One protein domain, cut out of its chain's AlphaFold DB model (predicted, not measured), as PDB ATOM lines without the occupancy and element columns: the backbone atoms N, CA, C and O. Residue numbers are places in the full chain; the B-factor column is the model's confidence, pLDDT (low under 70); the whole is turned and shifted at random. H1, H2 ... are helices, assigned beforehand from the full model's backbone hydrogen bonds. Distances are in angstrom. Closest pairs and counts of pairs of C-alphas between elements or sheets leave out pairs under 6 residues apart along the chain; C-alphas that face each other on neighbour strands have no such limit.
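AT A GLANCE: This is residues 4 to 73 of the 102 residues of the protein "Hypothetical protein" of Dictyocha speculum (UniProt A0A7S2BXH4). Two helices, H4 and H5, make an L at a one-residue link; H1 packs across H5, H3 packs near its last residues, and small H2 sits at the rim. The 70 printed residues hold five named helices, H1 to H5, and no named strand: all helix, compact with a radius of gyration of the C-alphas of 12.2 A, spanning 31 by 26 by 17 A.

IN THESE COORDINATES: Find C-alpha 4 at (55.922, -76.709, 30.882), where H1, residues 4 to 11, begins. H2 is residues 16 to 19, H3 29 to 34, H4 46 to 59, 20.0 A long, and H5 61 to 71, 15.8 A, ending at (63.584, -79.460, 18.132).

HOW THE PARTS SIT: Look at Phe 7 and Phe 64: their C-alphas, 7.1 A apart, are the closest of H1 and H5, which touch about perpendicular at 83 degrees. H1 and H2 touch only at the corner, closest at C-alphas 10 and 17, 6.3 A. H3 touches H5, closest at C-alphas 34 and 69, 4.8 A. H4 and H5 are close but not clearly touching, closest at C-alphas 56 and 64, 7.5 A. Every O i to N i+4 pair is within hydrogen-bond range in H1, H3, H4 and H5; H2 is too short for one.

THE WHOLE: The printed part has no cut. The H3 to H4 link is long, and residues 23 to 28 stand free. Look for pLDDT under 70 at residues 9, 12 to 18, 24 to 25 and 27.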
ATOM      1  N   TRP A   4      56.611 -75.539  30.345       70.25
ATOM      2  CA  TRP A   4      55.922 -76.709  30.882       70.25
ATOM      3  C   TRP A   4      55.121 -77.454  29.822       70.25
ATOM      4  O   TRP A   4      55.157 -78.678  29.812       70.25
ATOM      5  N   GLU A   5      54.385 -76.767  28.944       71.81
ATOM      6  CA  GLU A   5      53.508 -77.441  27.971       71.81
ATOM      7  C   GLU A   5      54.329 -78.413  27.125       71.81
ATOM      8  O   GLU A   5      53.972 -79.577  26.950       71.81
ATOM      9  N   VAL A   6      55.531 -77.977  26.751       71.75
ATOM     10  CA  VAL A   6      56.513 -78.815  26.078       71.75
ATOM     11  C   VAL A   6      57.091 -79.882  27.016       71.75
ATOM     12  O   VAL A   6      57.214 -81.036  26.614       71.75
ATOM     13  N   PHE A   7      57.390 -79.571  28.281       71.44
ATOM     14  CA  PHE A   7      57.813 -80.576  29.269       71.44
ATOM     15  C   PHE A   7      56.799 -81.713  29.438       71.44
ATOM     16  O   PHE A   7      57.180 -82.871  29.333       71.44
ATOM     17  N   VAL A   8      55.512 -81.431  29.628       70.75
ATOM     18  CA  VAL A   8      54.484 -82.476  29.770       70.75
ATOM     19  C   VAL A   8      54.378 -83.316  28.508       70.75
ATOM     20  O   VAL A   8      54.368 -84.543  28.603       70.75
ATOM     21  N   MET A   9      54.380 -82.688  27.332       69.69
ATOM     22  CA  MET A   9      54.355 -83.433  26.072       69.69
ATOM     23  C   MET A   9      55.588 -84.337  25.905       69.69
ATOM     24  O   MET A   9      55.481 -85.433  25.361       69.69
ATOM     25  N   THR A  10      56.756 -83.912  26.398       70.00
ATOM     26  CA  THR A  10      58.037 -84.616  26.197       70.00
ATOM     27  C   THR A  10      58.470 -85.547  27.334       70.00
ATOM     28  O   THR A  10      59.346 -86.398  27.124       70.00
ATOM     29  N   ALA A  11      57.899 -85.404  28.532       70.75
ATOM     30  CA  ALA A  11      58.230 -86.199  29.715       70.75
ATOM     31  C   ALA A  11      57.494 -87.544  29.728       70.75
ATOM     32  O   ALA A  11      58.071 -88.554  30.124       70.75
ATOM     33  N   PHE A  12      56.246 -87.578  29.255       69.50
ATOM     34  CA  PHE A  12      55.413 -88.783  29.318       69.50
ATOM     35  C   PHE A  12      55.437 -89.626  28.044       69.50
ATOM     36  O   PHE A  12      54.914 -90.739  28.039       69.50
ATOM     37  N   GLN A  13      56.051 -89.134  26.967       67.88
ATOM     38  CA  GLN A  13      56.061 -89.844  25.698       67.88
ATOM     39  C   GLN A  13      57.456 -89.847  25.077       67.88
ATOM     40  O   GLN A  13      57.971 -88.816  24.647       67.88
ATOM     41  N   ARG A  14      58.081 -91.033  25.037       67.06
ATOM     42  CA  ARG A  14      59.444 -91.214  24.507       67.06
ATOM     43  C   ARG A  14      59.536 -90.903  23.008       67.06
ATOM     44  O   ARG A  14      60.546 -90.351  22.588       67.06
ATOM     45  N   ASP A  15      58.460 -91.153  22.257       68.69
ATOM     46  CA  ASP A  15      58.466 -91.091  20.787       68.69
ATOM     47  C   ASP A  15      57.593 -89.978  20.186       68.69
ATOM     48  O   ASP A  15      57.609 -89.763  18.973       68.69
ATOM     49  N   THR A  16      56.830 -89.233  20.993       66.12
ATOM     50  CA  THR A  16      55.880 -88.253  20.434       66.12
ATOM     51  C   THR A  16      56.546 -86.969  19.974       66.12
ATOM     52  O   THR A  16      56.004 -86.302  19.104       66.12
ATOM     53  N   ILE A  17      57.752 -86.651  20.456       64.94
ATOM     54  CA  ILE A  17      58.508 -85.470  20.001       64.94
ATOM     55  C   ILE A  17      58.650 -85.444  18.479       64.94
ATOM     56  O   ILE A  17      58.499 -84.390  17.877       64.94
ATOM     57  N   ALA A  18      58.875 -86.601  17.848       67.19
ATOM     58  CA  ALA A  18      59.013 -86.696  16.395       67.19
ATOM     59  C   ALA A  18      57.709 -86.393  15.630       67.19
ATOM     60  O   ALA A  18      57.738 -86.221  14.416       67.19
ATOM     61  N   ARG A  19      56.569 -86.363  16.326       70.81
ATOM     62  CA  ARG A  19      55.233 -86.104  15.774       70.81
ATOM     63  C   ARG A  19      54.673 -84.743  16.178       70.81
ATOM     64  O   ARG A  19      53.604 -84.376  15.702       70.81
ATOM     65  N   VAL A  20      55.350 -84.022  17.071       71.62
ATOM     66  CA  VAL A  20      54.940 -82.675  17.468       71.62
ATOM     67  C   VAL A  20      55.443 -81.703  16.409       71.62
ATOM     68  O   VAL A  20      56.638 -81.433  16.308       71.62
ATOM     69  N   GLU A  21      54.515 -81.170  15.625       71.94
ATOM     70  CA  GLU A  21      54.780 -80.041  14.743       71.94
ATOM     71  C   GLU A  21      54.699 -78.750  15.562       71.94
ATOM     72  O   GLU A  21      53.645 -78.381  16.082       71.94
ATOM     73  N   LEU A  22      55.836 -78.073  15.725       70.56
ATOM     74  CA  LEU A  22      55.885 -76.786  16.404       70.56
ATOM     75  C   LEU A  22      55.676 -75.667  15.392       70.56
ATOM     76  O   LEU A  22      56.576 -75.326  14.628       70.56
ATOM     77  N   ILE A  23      54.491 -75.066  15.425       72.31
ATOM     78  CA  ILE A  23      54.197 -73.872  14.641       72.31
ATOM     79  C   ILE A  23      54.713 -72.660  15.418       72.31
ATOM     80  O   ILE A  23      54.176 -72.295  16.467       72.31
ATOM     81  N   LEU A  24      55.777 -72.040  14.909       69.88
ATOM     82  CA  LEU A  24      56.273 -70.780  15.447       69.88
ATOM     83  C   LEU A  24      55.396 -69.633  14.951       69.88
ATOM     84  O   LEU A  24      55.297 -69.391  13.752       69.88
ATOM     85  N   LEU A  25      54.784 -68.910  15.887       69.88
ATOM     86  CA  LEU A  25      53.990 -67.722  15.574       69.88
ATOM     87  C   LEU A  25      54.857 -66.472  15.359       69.88
ATOM     88  O   LEU A  25      54.345 -65.478  14.853       69.88
ATOM     89  N   ASP A  26      56.144 -66.520  15.728       72.38
ATOM     90  CA  ASP A  26      57.041 -65.365  15.682       72.38
ATOM     91  C   ASP A  26      58.470 -65.729  15.229       72.38
ATOM     92  O   ASP A  26      58.954 -66.843  15.448       72.38
ATOM     93  N   GLY A  27      59.144 -64.787  14.565       66.69
ATOM     94  CA  GLY A  27      60.301 -65.058  13.697       66.69
ATOM     95  C   GLY A  27      61.627 -65.383  14.394       66.69
ATOM     96  O   GLY A  27      62.515 -65.935  13.749       66.69
ATOM     97  N   ASN A  28      61.778 -65.082  15.688       72.19
ATOM     98  CA  ASN A  28      63.059 -65.250  16.395       72.19
ATOM     99  C   ASN A  28      63.125 -66.474  17.326       72.19
ATOM    100  O   ASN A  28      64.116 -66.720  18.012       72.19
ATOM    101  N   VAL A  29      62.069 -67.284  17.347       76.06
ATOM    102  CA  VAL A  29      61.919 -68.351  18.344       76.06
ATOM    103  C   VAL A  29      62.910 -69.508  18.113       76.06
ATOM    104  O   VAL A  29      63.258 -70.237  19.041       76.06
ATOM    105  N   GLN A  30      63.453 -69.651  16.900       80.00
ATOM    106  CA  GLN A  30      64.452 -70.684  16.614       80.00
ATOM    107  C   GLN A  30      65.767 -70.462  17.381       80.00
ATOM    108  O   GLN A  30      66.364 -71.428  17.865       80.00
ATOM    109  N   GLU A  31      66.225 -69.215  17.510       83.50
ATOM    110  CA  GLU A  31      67.440 -68.898  18.267       83.50
ATOM    111  C   GLU A  31      67.211 -69.072  19.774       83.50
ATOM    112  O   GLU A  31      68.041 -69.676  20.459       83.50
ATOM    113  N   GLU A  32      66.042 -68.658  20.269       84.62
ATOM    114  CA  GLU A  32      65.633 -68.888  21.659       84.62
ATOM    115  C   GLU A  32      65.638 -70.380  22.016       84.62
ATOM    116  O   GLU A  32      66.073 -70.761  23.101       84.62
ATOM    117  N   PHE A  33      65.225 -71.251  21.092       85.12
ATOM    118  CA  PHE A  33      65.219 -72.693  21.332       85.12
ATOM    119  C   PHE A  33      66.606 -73.320  21.278       85.12
ATOM    120  O   PHE A  33      66.884 -74.260  22.025       85.12
ATOM    121  N   ARG A  34      67.491 -72.818  20.410       88.06
ATOM    122  CA  ARG A  34      68.891 -73.272  20.360       88.06
ATOM    123  C   ARG A  34      69.614 -72.989  21.669       88.06
ATOM    124  O   ARG A  34      70.406 -73.819  22.110       88.06
ATOM    125  N   ASN A  35      69.291 -71.860  22.292       90.06
ATOM    126  CA  ASN A  35      69.866 -71.420  23.559       90.06
ATOM    127  C   ASN A  35      68.956 -71.717  24.759       90.06
ATOM    128  O   ASN A  35      69.179 -71.182  25.843       90.06
ATOM    129  N   PHE A  36      67.940 -72.568  24.583       89.69
ATOM    130  CA  PHE A  36      66.951 -72.814  25.620       89.69
ATOM    131  C   PHE A  36      67.601 -73.374  26.887       89.69
ATOM    132  O   PHE A  36      68.388 -74.332  26.850       89.69
ATOM    133  N   ASP A  37      67.220 -72.778  28.011       91.06
ATOM    134  CA  ASP A  37      67.490 -73.282  29.344       91.06
ATOM    135  C   ASP A  37      66.273 -73.053  30.233       91.06
ATOM    136  O   ASP A  37      65.918 -71.917  30.565       91.06
ATOM    137  N   VAL A  38      65.659 -74.153  30.660       89.12
ATOM    138  CA  VAL A  38      64.476 -74.141  31.514       89.12
ATOM    139  C   VAL A  38      64.671 -73.351  32.810       89.12
ATOM    140  O   VAL A  38      63.719 -72.726  33.281       89.12
ATOM    141  N   ALA A  39      65.895 -73.287  33.347       89.31
ATOM    142  CA  ALA A  39      66.186 -72.546  34.573       89.31
ATOM    143  C   ALA A  39      65.999 -71.024  34.426       89.31
ATOM    144  O   ALA A  39      65.749 -70.335  35.415       89.31
ATOM    145  N   THR A  40      66.089 -70.498  33.202       89.06
ATOM    146  CA  THR A  40      65.943 -69.060  32.918       89.06
ATOM    147  C   THR A  40      64.503 -68.655  32.593       89.06
ATOM    148  O   THR A  40      64.181 -67.467  32.557       89.06
ATOM    149  N   THR A  41      63.611 -69.630  32.400       86.44
ATOM    150  CA  THR A  41      62.217 -69.375  32.023       86.44
ATOM    151  C   THR A  41      61.409 -68.837  33.208       86.44
ATOM    152  O   THR A  41      61.499 -69.341  34.326       86.44
ATOM    153  N   ARG A  42      60.617 -67.779  32.980       82.44
ATOM    154  CA  ARG A  42      59.841 -67.074  34.023       82.44
ATOM    155  C   ARG A  42      58.345 -67.056  33.735       82.44
ATOM    156  O   ARG A  42      57.700 -66.015  33.759       82.44
ATOM    157  N   CYS A  43      57.796 -68.216  33.409       82.50
ATOM    158  CA  CYS A  43      56.406 -68.335  32.958       82.50
ATOM    159  C   CYS A  43      55.410 -68.582  34.097       82.50
ATOM    160  O   CYS A  43      54.211 -68.643  33.856       82.50
ATOM    161  N   TYR A  44      55.910 -68.737  35.324       80.19
ATOM    162  CA  TYR A  44      55.141 -69.159  36.486       80.19
ATOM    163  C   TYR A  44      55.381 -68.248  37.681       80.19
ATOM    164  O   TYR A  44      56.382 -67.529  37.746       80.19
ATOM    165  N   SER A  45      54.478 -68.330  38.660       89.81
ATOM    166  CA  SER A  45      54.742 -67.783  39.985       89.81
ATOM    167  C   SER A  45      56.025 -68.415  40.558       89.81
ATOM    168  O   SER A  45      56.310 -69.582  40.267       89.81
ATOM    169  N   PRO A  46      56.796 -67.709  41.406       88.88
ATOM    170  CA  PRO A  46      58.006 -68.276  42.007       88.88
ATOM    171  C   PRO A  46      57.764 -69.609  42.734       88.88
ATOM    172  O   PRO A  46      58.610 -70.502  42.716       88.88
ATOM    173  N   MET A  47      56.584 -69.771  43.345       90.00
ATOM    174  CA  MET A  47      56.206 -70.998  44.045       90.00
ATOM    175  C   MET A  47      56.000 -72.169  43.079       90.00
ATOM    176  O   MET A  47      56.531 -73.259  43.306       90.00
ATOM    177  N   ASP A  48      55.256 -71.951  41.995       88.81
ATOM    178  CA  ASP A  48      54.989 -72.988  40.997       88.81
ATOM    179  C   ASP A  48      56.251 -73.332  40.208       88.81
ATOM    180  O   ASP A  48      56.510 -74.506  39.942       88.81
ATOM    181  N   GLN A  49      57.097 -72.336  39.929       87.69
ATOM    182  CA  GLN A  49      58.400 -72.543  39.307       87.69
ATOM    183  C   GLN A  49      59.279 -73.473  40.151       87.69
ATOM    184  O   GLN A  49      59.840 -74.426  39.616       87.69
ATOM    185  N   HIS A  50      59.368 -73.268  41.468       88.94
ATOM    186  CA  HIS A  50      60.126 -74.171  42.339       88.94
ATOM    187  C   HIS A  50      59.585 -75.603  42.320       88.94
ATOM    188  O   HIS A  50      60.362 -76.556  42.265       88.94
ATOM    189  N   ARG A  51      58.258 -75.774  42.355       90.38
ATOM    190  CA  ARG A  51      57.635 -77.105  42.280       90.38
ATOM    191  C   ARG A  51      57.957 -77.788  40.955       90.38
ATOM    192  O   ARG A  51      58.345 -78.953  40.954       90.38
ATOM    193  N   LEU A  52      57.854 -77.050  39.855       86.38
ATOM    194  CA  LEU A  52      58.142 -77.547  38.518       86.38
ATOM    195  C   LEU A  52      59.614 -77.938  38.362       86.38
ATOM    196  O   LEU A  52      59.909 -79.031  37.882       86.38
ATOM    197  N   MET A  53      60.537 -77.090  38.820       89.25
ATOM    198  CA  MET A  53      61.970 -77.370  38.741       89.25
ATOM    199  C   MET A  53      62.340 -78.658  39.476       89.25
ATOM    200  O   MET A  53      63.146 -79.422  38.962       89.25
ATOM    201  N   ARG A  54      61.689 -78.979  40.603       92.06
ATOM    202  CA  ARG A  54      61.901 -80.265  41.293       92.06
ATOM    203  C   ARG A  54      61.515 -81.472  40.438       92.06
ATOM    204  O   ARG A  54      62.204 -82.486  40.486       92.06
ATOM    205  N   ILE A  55      60.424 -81.378  39.678       89.06
ATOM    206  CA  ILE A  55      59.983 -82.452  38.776       89.06
ATOM    207  C   ILE A  55      60.968 -82.586  37.613       89.06
ATOM    208  O   ILE A  55      61.402 -83.690  37.299       89.06
ATOM    209  N   ILE A  56      61.355 -81.466  37.004       87.25
ATOM    210  CA  ILE A  56      62.321 -81.441  35.901       87.25
ATOM    211  C   ILE A  56      63.669 -82.011  36.345       87.25
ATOM    212  O   ILE A  56      64.265 -82.807  35.626       87.25
ATOM    213  N   ASP A  57      64.135 -81.646  37.537       90.88
ATOM    214  CA  ASP A  57      65.391 -82.145  38.096       90.88
ATOM    215  C   ASP A  57      65.338 -83.649  38.354       90.88
ATOM    216  O   ASP A  57      66.303 -84.348  38.055       90.88
ATOM    217  N   ALA A  58      64.201 -84.159  38.836       91.12
ATOM    218  CA  ALA A  58      63.993 -85.589  39.042       91.12
ATOM    219  C   ALA A  58      63.928 -86.385  37.725       91.12
ATOM    220  O   ALA A  58      64.350 -87.538  37.689       91.12
ATOM    221  N   VAL A  59      63.396 -85.789  36.653       84.38
ATOM    222  CA  VAL A  59      63.279 -86.426  35.327       84.38
ATOM    223  C   VAL A  59      64.563 -86.289  34.500       84.38
ATOM    224  O   VAL A  59      64.819 -87.125  33.641       84.38
ATOM    225  N   GLY A  60      65.370 -85.259  34.760       90.50
ATOM    226  CA  GLY A  60      66.598 -84.954  34.029       90.50
ATOM    227  C   GLY A  60      66.515 -83.599  33.330       90.50
ATOM    228  O   GLY A  60      66.066 -83.485  32.189       90.50
ATOM    229  N   ARG A  61      67.011 -82.549  33.998       91.56
ATOM    230  CA  ARG A  61      67.038 -81.180  33.453       91.56
ATOM    231  C   ARG A  61      67.822 -81.080  32.144       91.56
ATOM    232  O   ARG A  61      67.368 -80.421  31.210       91.56
ATOM    233  N   SER A  62      68.993 -81.720  32.080       92.25
ATOM    234  CA  SER A  62      69.834 -81.706  30.875       92.25
ATOM    235  C   SER A  62      69.110 -82.352  29.700       92.25
ATOM    236  O   SER A  62      69.018 -81.751  28.635       92.25
ATOM    237  N   ASP A  63      68.507 -83.520  29.928       89.44
ATOM    238  CA  ASP A  63      67.764 -84.251  28.902       89.44
ATOM    239  C   ASP A  63      66.583 -83.438  28.375       89.44
ATOM    240  O   ASP A  63      66.312 -83.434  27.171       89.44
ATOM    241  N   PHE A  64      65.890 -82.720  29.263       87.00
ATOM    242  CA  PHE A  64      64.823 -81.814  28.861       87.00
ATOM    243  C   PHE A  64      65.344 -80.680  27.971       87.00
ATOM    244  O   PHE A  64      64.855 -80.513  26.853       87.00
ATOM    245  N   ASN A  65      66.366 -79.946  28.418       89.94
ATOM    246  CA  ASN A  65      66.962 -78.863  27.631       89.94
ATOM    247  C   ASN A  65      67.462 -79.367  26.265       89.94
ATOM    248  O   ASN A  65      67.196 -78.743  25.237       89.94
ATOM    249  N   ASP A  66      68.116 -80.526  26.220       90.25
ATOM    250  CA  ASP A  66      68.635 -81.104  24.981       90.25
ATOM    251  C   ASP A  66      67.526 -81.542  24.023       90.25
ATOM    252  O   ASP A  66      67.670 -81.381  22.808       90.25
ATOM    253  N   LYS A  67      66.396 -82.047  24.532       86.19
ATOM    254  CA  LYS A  67      65.201 -82.320  23.718       86.19
ATOM    255  C   LYS A  67      64.667 -81.041  23.070       86.19
ATOM    256  O   LYS A  67      64.427 -81.048  21.863       86.19
ATOM    257  N   ILE A  68      64.542 -79.943  23.822       85.06
ATOM    258  CA  ILE A  68      64.095 -78.648  23.273       85.06
ATOM    259  C   ILE A  68      65.057 -78.138  22.197       85.06
ATOM    260  O   ILE A  68      64.643 -77.813  21.084       85.06
ATOM    261  N   ARG A  69      66.362 -78.149  22.480       89.44
ATOM    262  CA  ARG A  69      67.393 -77.699  21.531       89.44
ATOM    263  C   ARG A  69      67.436 -78.550  20.267       89.44
ATOM    264  O   ARG A  69      67.706 -78.031  19.187       89.44
ATOM    265  N   LYS A  70      67.172 -79.857  20.374       86.56
ATOM    266  CA  LYS A  70      67.048 -80.750  19.211       86.56
ATOM    267  C   LYS A  70      65.858 -80.368  18.334       86.56
ATOM    268  O   LYS A  70      66.015 -80.379  17.117       86.56
ATOM    269  N   MET A  71      64.728 -79.956  18.914       79.56
ATOM    270  CA  MET A  71      63.584 -79.460  18.132       79.56
ATOM    271  C   MET A  71      63.933 -78.196  17.331       79.56
ATOM    272  O   MET A  71      63.478 -78.050  16.205       79.56
ATOM    273  N   ALA A  72      64.839 -77.348  17.831       81.69
ATOM    274  CA  ALA A  72      65.326 -76.162  17.111       81.69
ATOM    275  C   ALA A  72      66.130 -76.470  15.828       81.69
ATOM    276  O   ALA A  72      66.348 -75.582  14.995       81.69
ATOM    277  N   LYS A  73      66.651 -77.700  15.706       76.62
ATOM    278  CA  LYS A  73      67.490 -78.141  14.579       76.62
ATOM    279  C   LYS A  73      66.675 -78.676  13.409       76.62
ATOM    280  O   LYS A  73      67.226 -78.796  12.319       76.62
TER     281      LYS A  73